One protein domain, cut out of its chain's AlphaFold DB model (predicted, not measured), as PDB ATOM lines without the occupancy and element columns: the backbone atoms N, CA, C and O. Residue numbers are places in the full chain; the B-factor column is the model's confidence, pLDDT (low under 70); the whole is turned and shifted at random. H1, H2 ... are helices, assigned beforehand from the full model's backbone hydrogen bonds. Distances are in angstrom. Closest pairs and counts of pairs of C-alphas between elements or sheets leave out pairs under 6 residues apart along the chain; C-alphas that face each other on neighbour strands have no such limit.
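What this domain is: This is residues 5 to 112 of the 154 residues of an uncharacterized protein of Candidatus Woesearchaeota archaeon (UniProt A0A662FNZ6). Two helical lobes are set end to end as a rod: in the first, the hairpin H3 and H4 has H2 across one end and H1 near H4, and in the second H5, H6 and H7 form an up-and-down bundle. The lobes meet where H5 begins at H2. The printed part has 108 residues with seven named helices, H1 to H7 in order, and no named strand; the class is all helix. It is only just compact, close to loose, with a radius of gyration of the C-alphas of 15.5 A and spans of 54 by 23 by 18 A.

Where its parts are: H1, residues 5 to 14, begins with C-alpha 5 at (165.366, 219.607, 190.619). H2 is residues 20 to 29, H3 residues 31 to 39, and H4 residues 42 to 54, 18.9 A long. H5, residues 65 to 77, is 18.3 A long and begins with C-alpha 65 at (173.451, 207.101, 204.022). H6 is residues 83 to 92. H7, residues 96 to 110, is 21.4 A long and ends with C-alpha 110 at (186.185, 194.928, 223.727).

How they stand to each other: H1 touches H2 at a steep tilt of 62 degrees, closest at the C-alphas of Ser 12 and Glu 20, 7.2 A. H3 and H4 are a hairpin at 3 degrees, closest at the C-alphas of Ile 33 and Val 49, 5.9 A. H5 touches H2 with residues 65 to 66 alone, closest at the C-alphas of Gly 22 and Pro 65, 5.9 A. H5 and H7 touch at a shallow tilt of 16 degrees, the same way, closest at the C-alphas of Ala 68 and Val 96, 5.4 A. Every O i to N i+4 pair is within hydrogen-bond range in H1, H2, H4, H5, H6 and H7; in H3 it is 4 of 5.

The domain as a whole: The C-alphas of Gly 42 and Gly 112, the two farthest apart, are 54.6 A apart. The printed part has no cut and no long link. Residues 110 to 112 have pLDDT under 70.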
ATOM      1  N   ASP A   5     166.641 219.575 189.909       77.62
ATOM      2  CA  ASP A   5     165.366 219.607 190.619       77.62
ATOM      3  C   ASP A   5     164.373 218.546 190.110       77.62
ATOM      4  O   ASP A   5     163.699 217.890 190.913       77.62
ATOM      5  N   ASP A   6     164.322 218.291 188.797       82.81
ATOM      6  CA  ASP A   6     163.506 217.212 188.223       82.81
ATOM      7  C   ASP A   6     164.020 215.846 188.685       82.81
ATOM      8  O   ASP A   6     163.232 214.972 189.063       82.81
ATOM      9  N   LEU A   7     165.343 215.658 188.702       84.25
ATOM     10  CA  LEU A   7     165.955 214.425 189.189       84.25
ATOM     11  C   LEU A   7     165.634 214.206 190.672       84.25
ATOM     12  O   LEU A   7     165.187 213.115 191.033       84.25
ATOM     13  N   ARG A   8     165.787 215.227 191.523       85.06
ATOM     14  CA  ARG A   8     165.422 215.147 192.949       85.06
ATOM     15  C   ARG A   8     163.941 214.824 193.139       85.06
ATOM     16  O   ARG A   8     163.610 213.948 193.935       85.06
ATOM     17  N   SER A   9     163.056 215.458 192.371       88.56
ATOM     18  CA  SER A   9     161.606 215.208 192.398       88.56
ATOM     19  C   SER A   9     161.238 213.781 191.973       88.56
ATOM     20  O   SER A   9     160.356 213.147 192.558       88.56
ATOM     21  N   ILE A  10     161.926 213.228 190.971       89.56
ATOM     22  CA  ILE A  10     161.730 211.838 190.538       89.56
ATOM     23  C   ILE A  10     162.243 210.862 191.600       89.56
ATOM     24  O   ILE A  10     161.567 209.880 191.919       89.56
ATOM     25  N   LEU A  11     163.432 211.112 192.147       89.19
ATOM     26  CA  LEU A  11     164.059 210.233 193.129       89.19
ATOM     27  C   LEU A  11     163.298 210.230 194.455       89.19
ATOM     28  O   LEU A  11     163.058 209.150 194.986       89.19
ATOM     29  N   SER A  12     162.827 211.379 194.940       89.25
ATOM     30  CA  SER A  12     162.018 211.455 196.167       89.25
ATOM     31  C   SER A  12     160.708 210.672 196.057       89.25
ATOM     32  O   SER A  12     160.298 210.010 197.009       89.25
ATOM     33  N   LYS A  13     160.086 210.645 194.869       90.19
ATOM     34  CA  LYS A  13     158.912 209.798 194.596       90.19
ATOM     35  C   LYS A  13     159.251 208.308 194.549       90.19
ATOM     36  O   LYS A  13     158.456 207.495 195.012       90.19
ATOM     37  N   LYS A  14     160.396 207.936 193.965       90.12
ATOM     38  CA  LYS A  14     160.832 206.529 193.855       90.12
ATOM     39  C   LYS A  14     161.334 205.955 195.184       90.12
ATOM     40  O   LYS A  14     161.185 204.758 195.414       90.12
ATOM     41  N   PHE A  15     161.924 206.791 196.031       90.75
ATOM     42  CA  PHE A  15     162.621 206.409 197.257       90.75
ATOM     43  C   PHE A  15     162.015 207.123 198.469       90.75
ATOM     44  O   PHE A  15     162.690 207.862 199.178       90.75
ATOM     45  N   SER A  16     160.728 206.880 198.721       89.38
ATOM     46  CA  SER A  16     159.978 207.497 199.828       89.38
ATOM     47  C   SER A  16     160.487 207.122 201.224       89.38
ATOM     48  O   SER A  16     160.102 207.734 202.215       89.38
ATOM     49  N   ASN A  17     161.330 206.097 201.309       88.31
ATOM     50  CA  ASN A  17     161.988 205.653 202.529       88.31
ATOM     51  C   ASN A  17     163.250 206.458 202.873       88.31
ATOM     52  O   ASN A  17     163.757 206.300 203.981       88.31
ATOM     53  N   PHE A  18     163.774 207.266 201.948       91.00
ATOM     54  CA  PHE A  18     164.901 208.154 202.216       91.00
ATOM     55  C   PHE A  18     164.415 209.503 202.733       91.00
ATOM     56  O   PHE A  18     163.383 210.022 202.304       91.00
ATOM     57  N   THR A  19     165.201 210.106 203.621       90.19
ATOM     58  CA  THR A  19     165.040 211.524 203.946       90.19
ATOM     59  C   THR A  19     165.508 212.389 202.772       90.19
ATOM     60  O   THR A  19     166.330 211.968 201.956       90.19
ATOM     61  N   GLU A  20     165.011 213.625 202.691       89.12
ATOM     62  CA  GLU A  20     165.450 214.596 201.679       89.12
ATOM     63  C   GLU A  20     166.969 214.818 201.743       89.12
ATOM     64  O   GLU A  20     167.669 214.682 200.740       89.12
ATOM     65  N   LYS A  21     167.499 215.016 202.957       90.25
ATOM     66  CA  LYS A  21     168.944 215.109 203.201       90.25
ATOM     67  C   LYS A  21     169.695 213.848 202.783       90.25
ATOM     68  O   LYS A  21     170.792 213.955 202.245       90.25
ATOM     69  N   GLY A  22     169.111 212.671 203.004       91.44
ATOM     70  CA  GLY A  22     169.716 211.402 202.618       91.44
ATOM     71  C   GLY A  22     169.845 211.254 201.103       91.44
ATOM     72  O   GLY A  22     170.884 210.804 200.618       91.44
ATOM     73  N   LEU A  23     168.838 211.692 200.341       92.44
ATOM     74  CA  LEU A  23     168.917 211.745 198.877       92.44
ATOM     75  C   LEU A  23     169.971 212.749 198.408       92.44
ATOM     76  O   LEU A  23     170.799 212.407 197.562       92.44
ATOM     77  N   ASP A  24     169.997 213.945 198.993       92.50
ATOM     78  CA  ASP A  24     171.006 214.959 198.679       92.50
ATOM     79  C   ASP A  24     172.427 214.470 199.000       92.50
ATOM     80  O   ASP A  24     173.367 214.712 198.236       92.50
ATOM     81  N   ALA A  25     172.603 213.721 200.091       92.81
ATOM     82  CA  ALA A  25     173.867 213.077 200.429       92.81
ATOM     83  C   ALA A  25     174.271 212.044 199.369       92.81
ATOM     84  O   ALA A  25     175.413 212.063 198.910       92.81
ATOM     85  N   CYS A  26     173.350 211.194 198.902       93.25
ATOM     86  CA  CYS A  26     173.631 210.268 197.801       93.25
ATOM     87  C   CYS A  26     174.048 211.006 196.518       93.25
ATOM     88  O   CYS A  26     175.022 210.608 195.881       93.25
ATOM     89  N   LEU A  27     173.364 212.093 196.153       92.06
ATOM     90  CA  LEU A  27     173.670 212.868 194.944       92.06
ATOM     91  C   LEU A  27     175.018 213.601 195.023       92.06
ATOM     92  O   LEU A  27     175.745 213.678 194.030       92.06
ATOM     93  N   SER A  28     175.368 214.120 196.201       91.88
ATOM     94  CA  SER A  28     176.547 214.973 196.397       91.88
ATOM     95  C   SER A  28     177.805 214.227 196.852       91.88
ATOM     96  O   SER A  28     178.914 214.699 196.586       91.88
ATOM     97  N   LYS A  29     177.681 213.076 197.521       92.62
ATOM     98  CA  LYS A  29     178.826 212.369 198.126       92.62
ATOM     99  C   LYS A  29     179.242 211.127 197.346       92.62
ATOM    100  O   LYS A  29     180.443 210.938 197.145       92.62
ATOM    101  N   ASP A  30     178.301 210.339 196.817       94.00
ATOM    102  CA  ASP A  30     178.642 209.143 196.034       94.00
ATOM    103  C   ASP A  30     179.395 209.539 194.748       94.00
ATOM    104  O   ASP A  30     178.924 210.311 193.904       94.00
ATOM    105  N   ALA A  31     180.620 209.028 194.607       92.06
ATOM    106  CA  ALA A  31     181.501 209.370 193.495       92.06
ATOM    107  C   ALA A  31     180.969 208.878 192.137       92.06
ATOM    108  O   ALA A  31     181.150 209.560 191.125       92.06
ATOM    109  N   SER A  32     180.305 207.722 192.107       92.00
ATOM    110  CA  SER A  32     179.722 207.133 190.900       92.00
ATOM    111  C   SER A  32     178.503 207.923 190.430       92.00
ATOM    112  O   SER A  32     178.382 208.195 189.235       92.00
ATOM    113  N   ILE A  33     177.643 208.356 191.352       91.75
ATOM    114  CA  ILE A  33     176.488 209.213 191.064       91.75
ATOM    115  C   ILE A  33     176.962 210.570 190.545       91.75
ATOM    116  O   ILE A  33     176.545 210.988 189.466       91.75
ATOM    117  N   ARG A  34     177.916 211.218 191.222       92.00
ATOM    118  CA  ARG A  34     178.501 212.482 190.739       92.00
ATOM    119  C   ARG A  34     179.143 212.364 189.364       92.00
ATOM    120  O   ARG A  34     179.090 213.300 188.569       92.00
ATOM    121  N   LYS A  35     179.790 211.234 189.076       91.62
ATOM    122  CA  LYS A  35     180.331 210.961 187.744       91.62
ATOM    123  C   LYS A  35     179.203 210.849 186.715       91.62
ATOM    124  O   LYS A  35     179.263 211.526 185.694       91.62
ATOM    125  N   ALA A  36     178.154 210.089 187.020       89.88
ATOM    126  CA  ALA A  36     176.997 209.936 186.144       89.88
ATOM    127  C   ALA A  36     176.282 211.265 185.864       89.88
ATOM    128  O   ALA A  36     175.967 211.525 184.707       89.88
ATOM    129  N   LEU A  37     176.119 212.138 186.863       88.44
ATOM    130  CA  LEU A  37     175.537 213.480 186.699       88.44
ATOM    131  C   LEU A  37     176.277 214.342 185.659       88.44
ATOM    132  O   LEU A  37     175.672 215.212 185.041       88.44
ATOM    133  N   ARG A  38     177.580 214.107 185.453       87.75
ATOM    134  CA  ARG A  38     178.400 214.834 184.467       87.75
ATOM    135  C   ARG A  38     178.410 214.190 183.083       87.75
ATOM    136  O   ARG A  38     178.661 214.880 182.101       87.75
ATOM    137  N   GLU A  39     178.198 212.881 183.011       87.31
ATOM    138  CA  GLU A  39     178.433 212.081 181.800       87.31
ATOM    139  C   GLU A  39     177.143 211.609 181.121       87.31
ATOM    140  O   GLU A  39     177.151 211.304 179.930       87.31
ATOM    141  N   ARG A  40     176.035 211.537 181.862       82.00
ATOM    142  CA  ARG A  40     174.758 210.977 181.402       82.00
ATOM    143  C   ARG A  40     173.658 212.023 181.466       82.00
ATOM    144  O   ARG A  40     173.724 212.981 182.229       82.00
ATOM    145  N   THR A  41     172.611 211.827 180.672       80.56
ATOM    146  CA  THR A  41     171.429 212.701 180.668       80.56
ATOM    147  C   THR A  41     170.153 211.890 180.439       80.56
ATOM    148  O   THR A  41     170.202 210.749 179.982       80.56
ATOM    149  N   GLY A  42     168.997 212.478 180.759       79.12
ATOM    150  CA  GLY A  42     167.692 211.876 180.476       79.12
ATOM    151  C   GLY A  42     167.409 210.610 181.290       79.12
ATOM    152  O   GLY A  42     167.786 210.512 182.456       79.12
ATOM    153  N   SER A  43     166.716 209.645 180.680       82.00
ATOM    154  CA  SER A  43     166.271 208.418 181.355       82.00
ATOM    155  C   SER A  43     167.426 207.526 181.815       82.00
ATOM    156  O   SER A  43     167.356 206.978 182.908       82.00
ATOM    157  N   ASP A  44     168.512 207.444 181.039       85.19
ATOM    158  CA  ASP A  44     169.691 206.638 181.397       85.19
ATOM    159  C   ASP A  44     170.358 207.137 182.690       85.19
ATOM    160  O   ASP A  44     170.785 206.346 183.531       85.19
ATOM    161  N   LEU A  45     170.383 208.458 182.903       87.50
ATOM    162  CA  LEU A  45     170.857 209.032 184.162       87.50
ATOM    163  C   LEU A  45     169.960 208.614 185.333       87.50
ATOM    164  O   LEU A  45     170.462 208.175 186.367       87.50
ATOM    165  N   VAL A  46     168.642 208.744 185.172       88.31
ATOM    166  CA  VAL A  46     167.670 208.420 186.227       88.31
ATOM    167  C   VAL A  46     167.767 206.949 186.619       88.31
ATOM    168  O   VAL A  46     167.739 206.638 187.812       88.31
ATOM    169  N   ASP A  47     167.885 206.051 185.646       89.50
ATOM    170  CA  ASP A  47     167.958 204.614 185.895       89.50
ATOM    171  C   ASP A  47     169.265 204.236 186.594       89.50
ATOM    172  O   ASP A  47     169.223 203.568 187.631       89.50
ATOM    173  N   TYR A  48     170.402 204.758 186.122       92.19
ATOM    174  CA  TYR A  48     171.698 204.528 186.760       92.19
ATOM    175  C   TYR A  48     171.734 205.048 188.203       92.19
ATOM    176  O   TYR A  48     172.135 204.339 189.126       92.19
ATOM    177  N   VAL A  49     171.281 206.284 188.433       91.56
ATOM    178  CA  VAL A  49     171.260 206.877 189.779       91.56
ATOM    179  C   VAL A  49     170.291 206.121 190.689       91.56
ATOM    180  O   VAL A  49     170.615 205.877 191.849       91.56
ATOM    181  N   SER A  50     169.146 205.672 190.166       92.00
ATOM    182  CA  SER A  50     168.206 204.836 190.925       92.00
ATOM    183  C   SER A  50     168.846 203.513 191.358       92.00
ATOM    184  O   SER A  50     168.656 203.083 192.495       92.00
ATOM    185  N   GLU A  51     169.612 202.861 190.484       93.19
ATOM    186  CA  GLU A  51     170.334 201.632 190.824       93.19
ATOM    187  C   GLU A  51     171.355 201.874 191.939       93.19
ATOM    188  O   GLU A  51     171.378 201.142 192.929       93.19
ATOM    189  N   ARG A  52     172.131 202.956 191.838       93.50
ATOM    190  CA  ARG A  52     173.122 203.324 192.855       93.50
ATOM    191  C   ARG A  52     172.486 203.673 194.200       93.50
ATOM    192  O   ARG A  52     172.969 203.214 195.230       93.50
ATOM    193  N   ILE A  53     171.378 204.418 194.209       93.44
ATOM    194  CA  ILE A  53     170.660 204.774 195.446       93.44
ATOM    195  C   ILE A  53     170.118 203.531 196.159       93.44
ATOM    196  O   ILE A  53     170.158 203.469 197.390       93.44
ATOM    197  N   ARG A  54     169.694 202.492 195.424       93.44
ATOM    198  CA  ARG A  54     169.219 201.241 196.045       93.44
ATOM    199  C   ARG A  54     170.260 200.596 196.952       93.44
ATOM    200  O   ARG A  54     169.875 199.999 197.958       93.44
ATOM    201  N   GLU A  55     171.549 200.747 196.663       92.62
ATOM    202  CA  GLU A  55     172.615 200.192 197.504       92.62
ATOM    203  C   GLU A  55     172.698 200.835 198.894       92.62
ATOM    204  O   GLU A  55     173.337 200.280 199.788       92.62
ATOM    205  N   TYR A  56     172.075 201.998 199.074       93.75
ATOM    206  CA  TYR A  56     172.005 202.719 200.340       93.75
ATOM    207  C   TYR A  56     170.682 202.483 201.080       93.75
ATOM    208  O   TYR A  56     170.482 203.043 202.151       93.75
ATOM    209  N   SER A  57     169.780 201.633 200.564       90.94
ATOM    210  CA  SER A  57     168.434 201.444 201.141       90.94
ATOM    211  C   SER A  57     168.459 200.990 202.602       90.94
ATOM    212  O   SER A  57     167.619 201.412 203.391       90.94
ATOM    213  N   SER A  58     169.447 200.178 202.989       89.50
ATOM    214  CA  SER A  58     169.646 199.733 204.381       89.50
ATOM    215  C   SER A  58     170.072 200.854 205.337       89.50
ATOM    216  O   SER A  58     170.105 200.643 206.546       89.50
ATOM    217  N   PHE A  59     170.395 202.028 204.797       92.50
ATOM    218  CA  PHE A  59     170.871 203.216 205.500       92.50
ATOM    219  C   PHE A  59     169.951 204.426 205.251       92.50
ATOM    220  O   PHE A  59     170.305 205.547 205.597       92.50
ATOM    221  N   ALA A  60     168.769 204.218 204.658       90.38
ATOM    222  CA  ALA A  60     167.878 205.289 204.198       90.38
ATOM    223  C   ALA A  60     167.332 206.200 205.316       90.38
ATOM    224  O   ALA A  60     166.926 207.328 205.049       90.38
ATOM    225  N   TYR A  61     167.329 205.720 206.561       88.00
ATOM    226  CA  TYR A  61     166.896 206.484 207.735       88.00
ATOM    227  C   TYR A  61     167.989 207.406 208.293       88.00
ATOM    228  O   TYR A  61     167.698 208.196 209.187       88.00
ATOM    229  N   PHE A  62     169.224 207.320 207.790       90.00
ATOM    230  CA  PHE A  62     170.285 208.258 208.131       90.00
ATOM    231  C   PHE A  62     170.216 209.499 207.237       90.00
ATOM    232  O   PHE A  62     169.995 209.397 206.032       90.00
ATOM    233  N   ASP A  63     170.515 210.669 207.808       91.19
ATOM    234  CA  ASP A  63     170.689 211.917 207.047       91.19
ATOM    235  C   ASP A  63     171.858 211.843 206.044       91.19
ATOM    236  O   ASP A  63     171.871 212.570 205.056       91.19
ATOM    237  N   ASP A  64     172.833 210.958 206.282       93.81
ATOM    238  CA  ASP A  64     173.944 210.687 205.366       93.81
ATOM    239  C   ASP A  64     174.155 209.171 205.172       93.81
ATOM    240  O   ASP A  64     175.016 208.556 205.812       93.81
ATOM    241  N   PRO A  65     173.368 208.535 204.286       93.44
ATOM    242  CA  PRO A  65     173.451 207.101 204.022       93.44
ATOM    243  C   PRO A  65     174.806 206.663 203.452       93.44
ATOM    244  O   PRO A  65     175.205 205.510 203.630       93.44
ATOM    245  N   VAL A  66     175.514 207.569 202.764       94.44
ATOM    246  CA  VAL A  66     176.822 207.293 202.157       94.44
ATOM    247  C   VAL A  66     177.860 207.092 203.254       94.44
ATOM    248  O   VAL A  66     178.466 206.022 203.323       94.44
ATOM    249  N   ALA A  67     177.983 208.056 204.169       92.31
ATOM    250  CA  ALA A  67     178.908 207.944 205.293       92.31
ATOM    251  C   ALA A  67     178.530 206.792 206.242       92.31
ATOM    252  O   ALA A  67     179.407 206.073 206.717       92.31
ATOM    253  N   ALA A  68     177.232 206.556 206.482       92.25
ATOM    254  CA  ALA A  68     176.778 205.428 207.301       92.25
ATOM    255  C   ALA A  68     177.245 204.074 206.736       92.25
ATOM    256  O   ALA A  68     177.741 203.220 207.475       92.25
ATOM    257  N   LYS A  69     177.115 203.886 205.416       93.56
ATOM    258  CA  LYS A  69     177.563 202.672 204.726       93.56
ATOM    259  C   LYS A  69     179.082 202.515 204.790       93.56
ATOM    260  O   LYS A  69     179.550 201.399 204.999       93.56
ATOM    261  N   GLU A  70     179.840 203.598 204.630       92.50
ATOM    262  CA  GLU A  70     181.305 203.582 204.757       92.50
ATOM    263  C   GLU A  70     181.734 203.166 206.167       92.50
ATOM    264  O   GLU A  70     182.453 202.179 206.308       92.50
ATOM    265  N   CYS A  71     181.186 203.801 207.212       91.06
ATOM    266  CA  CYS A  71     181.448 203.415 208.602       91.06
ATOM    267  C   CYS A  71     181.111 201.941 208.874       91.06
ATOM    268  O   CYS A  71     181.855 201.252 209.569       91.06
ATOM    269  N   TYR A  72     180.010 201.434 208.311       91.94
ATOM    270  CA  TYR A  72     179.640 200.025 208.444       91.94
ATOM    271  C   TYR A  72     180.655 199.095 207.764       91.94
ATOM    272  O   TYR A  72     180.994 198.043 208.309       91.94
ATOM    273  N   ILE A  73     181.121 199.448 206.563       90.88
ATOM    274  CA  ILE A  73     182.097 198.651 205.810       90.88
ATOM    275  C   ILE A  73     183.444 198.632 206.528       90.88
ATOM    276  O   ILE A  73     184.036 197.558 206.635       90.88
ATOM    277  N   ASP A  74     183.911 199.777 207.013       89.69
ATOM    278  CA  ASP A  74     185.195 199.884 207.704       89.69
ATOM    279  C   ASP A  74     185.163 199.094 209.015       89.69
ATOM    280  O   ASP A  74     185.961 198.178 209.194       89.69
ATOM    281  N   ALA A  75     184.123 199.274 209.835       87.12
ATOM    282  CA  ALA A  75     183.962 198.497 211.064       87.12
ATOM    283  C   ALA A  75     183.836 196.981 210.817       87.12
ATOM    284  O   ALA A  75     184.263 196.170 211.641       87.12
ATOM    285  N   LYS A  76     183.268 196.576 209.671       87.88
ATOM    286  CA  LYS A  76     183.229 195.167 209.254       87.88
ATOM    287  C   LYS A  76     184.608 194.647 208.837       87.88
ATOM    288  O   LYS A  76     184.910 193.490 209.122       87.88
ATOM    289  N   LYS A  77     185.414 195.448 208.133       87.06
ATOM    290  CA  LYS A  77     186.772 195.071 207.698       87.06
ATOM    291  C   LYS A  77     187.725 194.943 208.878       87.06
ATOM    292  O   LYS A  77     188.484 193.982 208.925       87.06
ATOM    293  N   ASP A  78     187.628 195.869 209.820       83.81
ATOM    294  CA  ASP A  78     188.512 195.945 210.981       83.81
ATOM    295  C   ASP A  78     188.166 194.883 212.042       83.81
ATOM    296  O   ASP A  78     188.887 194.699 213.015       83.81
ATOM    297  N   GLY A  79     187.065 194.142 211.857       81.50
ATOM    298  CA  GLY A  79     186.640 193.093 212.785       81.50
ATOM    299  C   GLY A  79     186.199 193.632 214.148       81.50
ATOM    300  O   GLY A  79     186.002 192.846 215.080       81.50
ATOM    301  N   ILE A  80     185.994 194.952 214.250       73.00
ATOM    302  CA  ILE A  80     185.627 195.662 215.479       73.00
ATOM    303  C   ILE A  80     184.369 195.047 216.079       73.00
ATOM    304  O   ILE A  80     184.267 194.892 217.290       73.00
ATOM    305  N   LEU A  81     183.416 194.614 215.249       76.12
ATOM    306  CA  LEU A  81     182.153 194.027 215.686       76.12
ATOM    307  C   LEU A  81     181.748 192.821 214.843       76.12
ATOM    308  O   LEU A  81     182.034 192.733 213.648       76.12
ATOM    309  N   SER A  82     181.023 191.892 215.467       85.38
ATOM    310  CA  SER A  82     180.308 190.855 214.730       85.38
ATOM    311  C   SER A  82     179.241 191.495 213.837       85.38
ATOM    312  O   SER A  82     178.689 192.552 214.147       85.38
ATOM    313  N   GLU A  83     178.865 190.821 212.747       87.12
ATOM    314  CA  GLU A  83     177.811 191.327 211.854       87.12
ATOM    315  C   GLU A  83     176.485 191.576 212.603       87.12
ATOM    316  O   GLU A  83     175.723 192.481 212.265       87.12
ATOM    317  N   SER A  84     176.223 190.796 213.656       88.69
ATOM    318  CA  SER A  84     175.042 190.961 214.504       88.69
ATOM    319  C   SER A  84     175.068 192.260 215.319       88.69
ATOM    320  O   SER A  84     174.036 192.919 215.452       88.69
ATOM    321  N   GLU A  85     176.234 192.659 215.826       89.25
ATOM    322  CA  GLU A  85     176.423 193.881 216.613       89.25
ATOM    323  C   GLU A  85     176.366 195.118 215.721       89.25
ATOM    324  O   GLU A  85     175.695 196.085 216.076       89.25
ATOM    325  N   LEU A  86     176.961 195.055 214.525       89.50
ATOM    326  CA  LEU A  86     176.850 196.132 213.539       89.50
ATOM    327  C   LEU A  86     175.394 196.371 213.134       89.50
ATOM    328  O   LEU A  86     174.947 197.515 213.115       89.50
ATOM    329  N   LYS A  87     174.620 195.306 212.879       88.75
ATOM    330  CA  LYS A  87     173.182 195.422 212.577       88.75
ATOM    331  C   LYS A  87     172.391 196.033 213.735       88.75
ATOM    332  O   LYS A  87     171.513 196.857 213.495       88.75
ATOM    333  N   LYS A  88     172.703 195.667 214.982       89.31
ATOM    334  CA  LYS A  88     172.065 196.264 216.168       89.31
ATOM    335  C   LYS A  88     172.410 197.744 216.310       89.31
ATOM    336  O   LYS A  88     171.501 198.548 216.491       89.31
ATOM    337  N   ALA A  89     173.690 198.107 216.210       87.69
ATOM    338  CA  ALA A  89     174.137 199.499 216.272       87.69
ATOM    339  C   ALA A  89     173.424 200.331 215.205       87.69
ATOM    340  O   ALA A  89     172.825 201.359 215.508       87.69
ATOM    341  N   MET A  90     173.391 199.809 213.985       88.94
ATOM    342  CA  MET A  90     172.711 200.399 212.845       88.94
ATOM    343  C   MET A  90     171.214 200.665 213.126       88.94
ATOM    344  O   MET A  90     170.749 201.774 212.902       88.94
ATOM    345  N   MET A  91     170.475 199.711 213.709       87.38
ATOM    346  CA  MET A  91     169.049 199.893 214.049       87.38
ATOM    347  C   MET A  91     168.777 200.918 215.162       87.38
ATOM    348  O   MET A  91     167.685 201.481 215.213       87.38
ATOM    349  N   MET A  92     169.717 201.123 216.087       85.81
ATOM    350  CA  MET A  92     169.531 202.034 217.226       85.81
ATOM    351  C   MET A  92     169.888 203.486 216.895       85.81
ATOM    352  O   MET A  92     169.468 204.401 217.604       85.81
ATOM    353  N   CYS A  93     170.676 203.706 215.843       87.81
ATOM    354  CA  CYS A  93     171.213 205.019 215.518       87.81
ATOM    355  C   CYS A  93     170.282 205.772 214.568       87.81
ATOM    356  O   CYS A  93     169.820 205.235 213.566       87.81
ATOM    357  N   LYS A  94     170.020 207.040 214.890       84.06
ATOM    358  CA  LYS A  94     169.179 207.929 214.071       84.06
ATOM    359  C   LYS A  94     169.982 208.736 213.050       84.06
ATOM    360  O   LYS A  94     169.427 209.208 212.069       84.06
ATOM    361  N   ASP A  95     171.283 208.894 213.278       90.25
ATOM    362  CA  ASP A  95     172.202 209.632 212.415       90.25
ATOM    363  C   ASP A  95     173.600 208.973 212.401       90.25
ATOM    364  O   ASP A  95     173.889 208.045 213.167       90.25
ATOM    365  N   VAL A  96     174.464 209.450 211.501       87.88
ATOM    366  CA  VAL A  96     175.826 208.919 211.317       87.88
ATOM    367  C   VAL A  96     176.728 209.203 212.515       87.88
ATOM    368  O   VAL A  96     177.586 208.382 212.835       87.88
ATOM    369  N   ALA A  97     176.542 210.334 213.200       89.69
ATOM    370  CA  ALA A  97     177.360 210.694 214.355       89.69
ATOM    371  C   ALA A  97     177.112 209.721 215.517       89.69
ATOM    372  O   ALA A  97     178.054 209.177 216.092       89.69
ATOM    373  N   CYS A  98     175.843 209.432 215.798       88.31
ATOM    374  CA  CYS A  98     175.401 208.425 216.750       88.31
ATOM    375  C   CYS A  98     175.916 207.035 216.361       88.31
ATOM    376  O   CYS A  98     176.461 206.334 217.212       88.31
ATOM    377  N   PHE A  99     175.825 206.668 215.078       90.12
ATOM    378  CA  PHE A  99     176.329 205.386 214.584       90.12
ATOM    379  C   PHE A  99     177.830 205.217 214.815       90.12
ATOM    380  O   PHE A  99     178.253 204.212 215.389       90.12
ATOM    381  N   LYS A 100     178.625 206.229 214.463       88.56
ATOM    382  CA  LYS A 100     180.072 206.228 214.684       88.56
ATOM    383  C   LYS A 100     180.423 206.172 216.172       88.56
ATOM    384  O   LYS A 100     181.240 205.349 216.570       88.56
ATOM    385  N   ASN A 101     179.760 206.977 217.001       87.69
ATOM    386  CA  ASN A 101     179.961 206.944 218.451       87.69
ATOM    387  C   ASN A 101     179.610 205.570 219.035       87.69
ATOM    388  O   ASN A 101     180.316 205.075 219.909       87.69
ATOM    389  N   LYS A 102     178.548 204.921 218.537       89.56
ATOM    390  CA  LYS A 102     178.160 203.594 219.014       89.56
ATOM    391  C   LYS A 102     179.167 202.520 218.614       89.56
ATOM    392  O   LYS A 102     179.440 201.654 219.439       89.56
ATOM    393  N   ILE A 103     179.717 202.583 217.399       88.75
ATOM    394  CA  ILE A 103     180.809 201.696 216.970       88.75
ATOM    395  C   ILE A 103     182.020 201.878 217.889       88.75
ATOM    396  O   ILE A 103     182.463 200.899 218.480       88.75
ATOM    397  N   ASN A 104     182.483 203.115 218.080       86.25
ATOM    398  CA  ASN A 104     183.657 203.407 218.907       86.25
ATOM    399  C   ASN A 104     183.475 202.947 220.363       86.25
ATOM    400  O   ASN A 104     184.384 202.377 220.952       86.25
ATOM    401  N   ASN A 105     182.297 203.157 220.958       86.06
ATOM    402  CA  ASN A 105     182.042 202.699 222.327       86.06
ATOM    403  C   ASN A 105     182.107 201.170 222.439       86.06
ATOM    404  O   ASN A 105     182.680 200.649 223.388       86.06
ATOM    405  N   LEU A 106     181.547 200.452 221.461       82.69
ATOM    406  CA  LEU A 106     181.589 198.988 221.446       82.69
ATOM    407  C   LEU A 106     183.006 198.445 221.179       82.69
ATOM    408  O   LEU A 106     183.334 197.358 221.646       82.69
ATOM    409  N   GLU A 107     183.841 199.184 220.446       80.81
ATOM    410  CA  GLU A 107     185.271 198.887 220.288       80.81
ATOM    411  C   GLU A 107     186.013 199.001 221.626       80.81
ATOM    412  O   GLU A 107     186.671 198.056 222.054       80.81
ATOM    413  N   LEU A 108     185.823 200.112 222.345       78.56
ATOM    414  CA  LEU A 108     186.450 200.350 223.652       78.56
ATOM    415  C   LEU A 108     186.038 199.312 224.708       78.56
ATOM    416  O   LEU A 108     186.862 198.899 225.525       78.56
ATOM    417  N   GLU A 109     184.778 198.862 224.679       75.25
ATOM    418  CA  GLU A 109     184.283 197.782 225.544       75.25
ATOM    419  C   GLU A 109     185.023 196.452 225.298       75.25
ATOM    420  O   GLU A 109     185.251 195.700 226.249       75.25
ATOM    421  N   LYS A 110     185.433 196.154 224.055       69.31
ATOM    422  CA  LYS A 110     186.185 194.928 223.727       69.31
ATOM    423  C   LYS A 110     187.619 194.953 224.228       69.31
ATOM    424  O   LYS A 110     188.110 193.924 224.689       69.31
ATOM    425  N   ASP A 111     188.259 196.112 224.177       61.97
ATOM    426  CA  ASP A 111     189.654 196.263 224.592       61.97
ATOM    427  C   ASP A 111     189.822 196.342 226.118       61.97
ATOM    428  O   ASP A 111     190.932 196.521 226.621       61.97
ATOM    429  N   GLY A 112     188.737 196.191 226.890       53.34
ATOM    430  CA  GLY A 112     188.780 196.215 228.354       53.34
ATOM    431  C   GLY A 112     189.247 197.557 228.923       53.34
ATOM    432  O   GLY A 112     189.537 197.656 230.117       53.34
TER     433      GLY A 112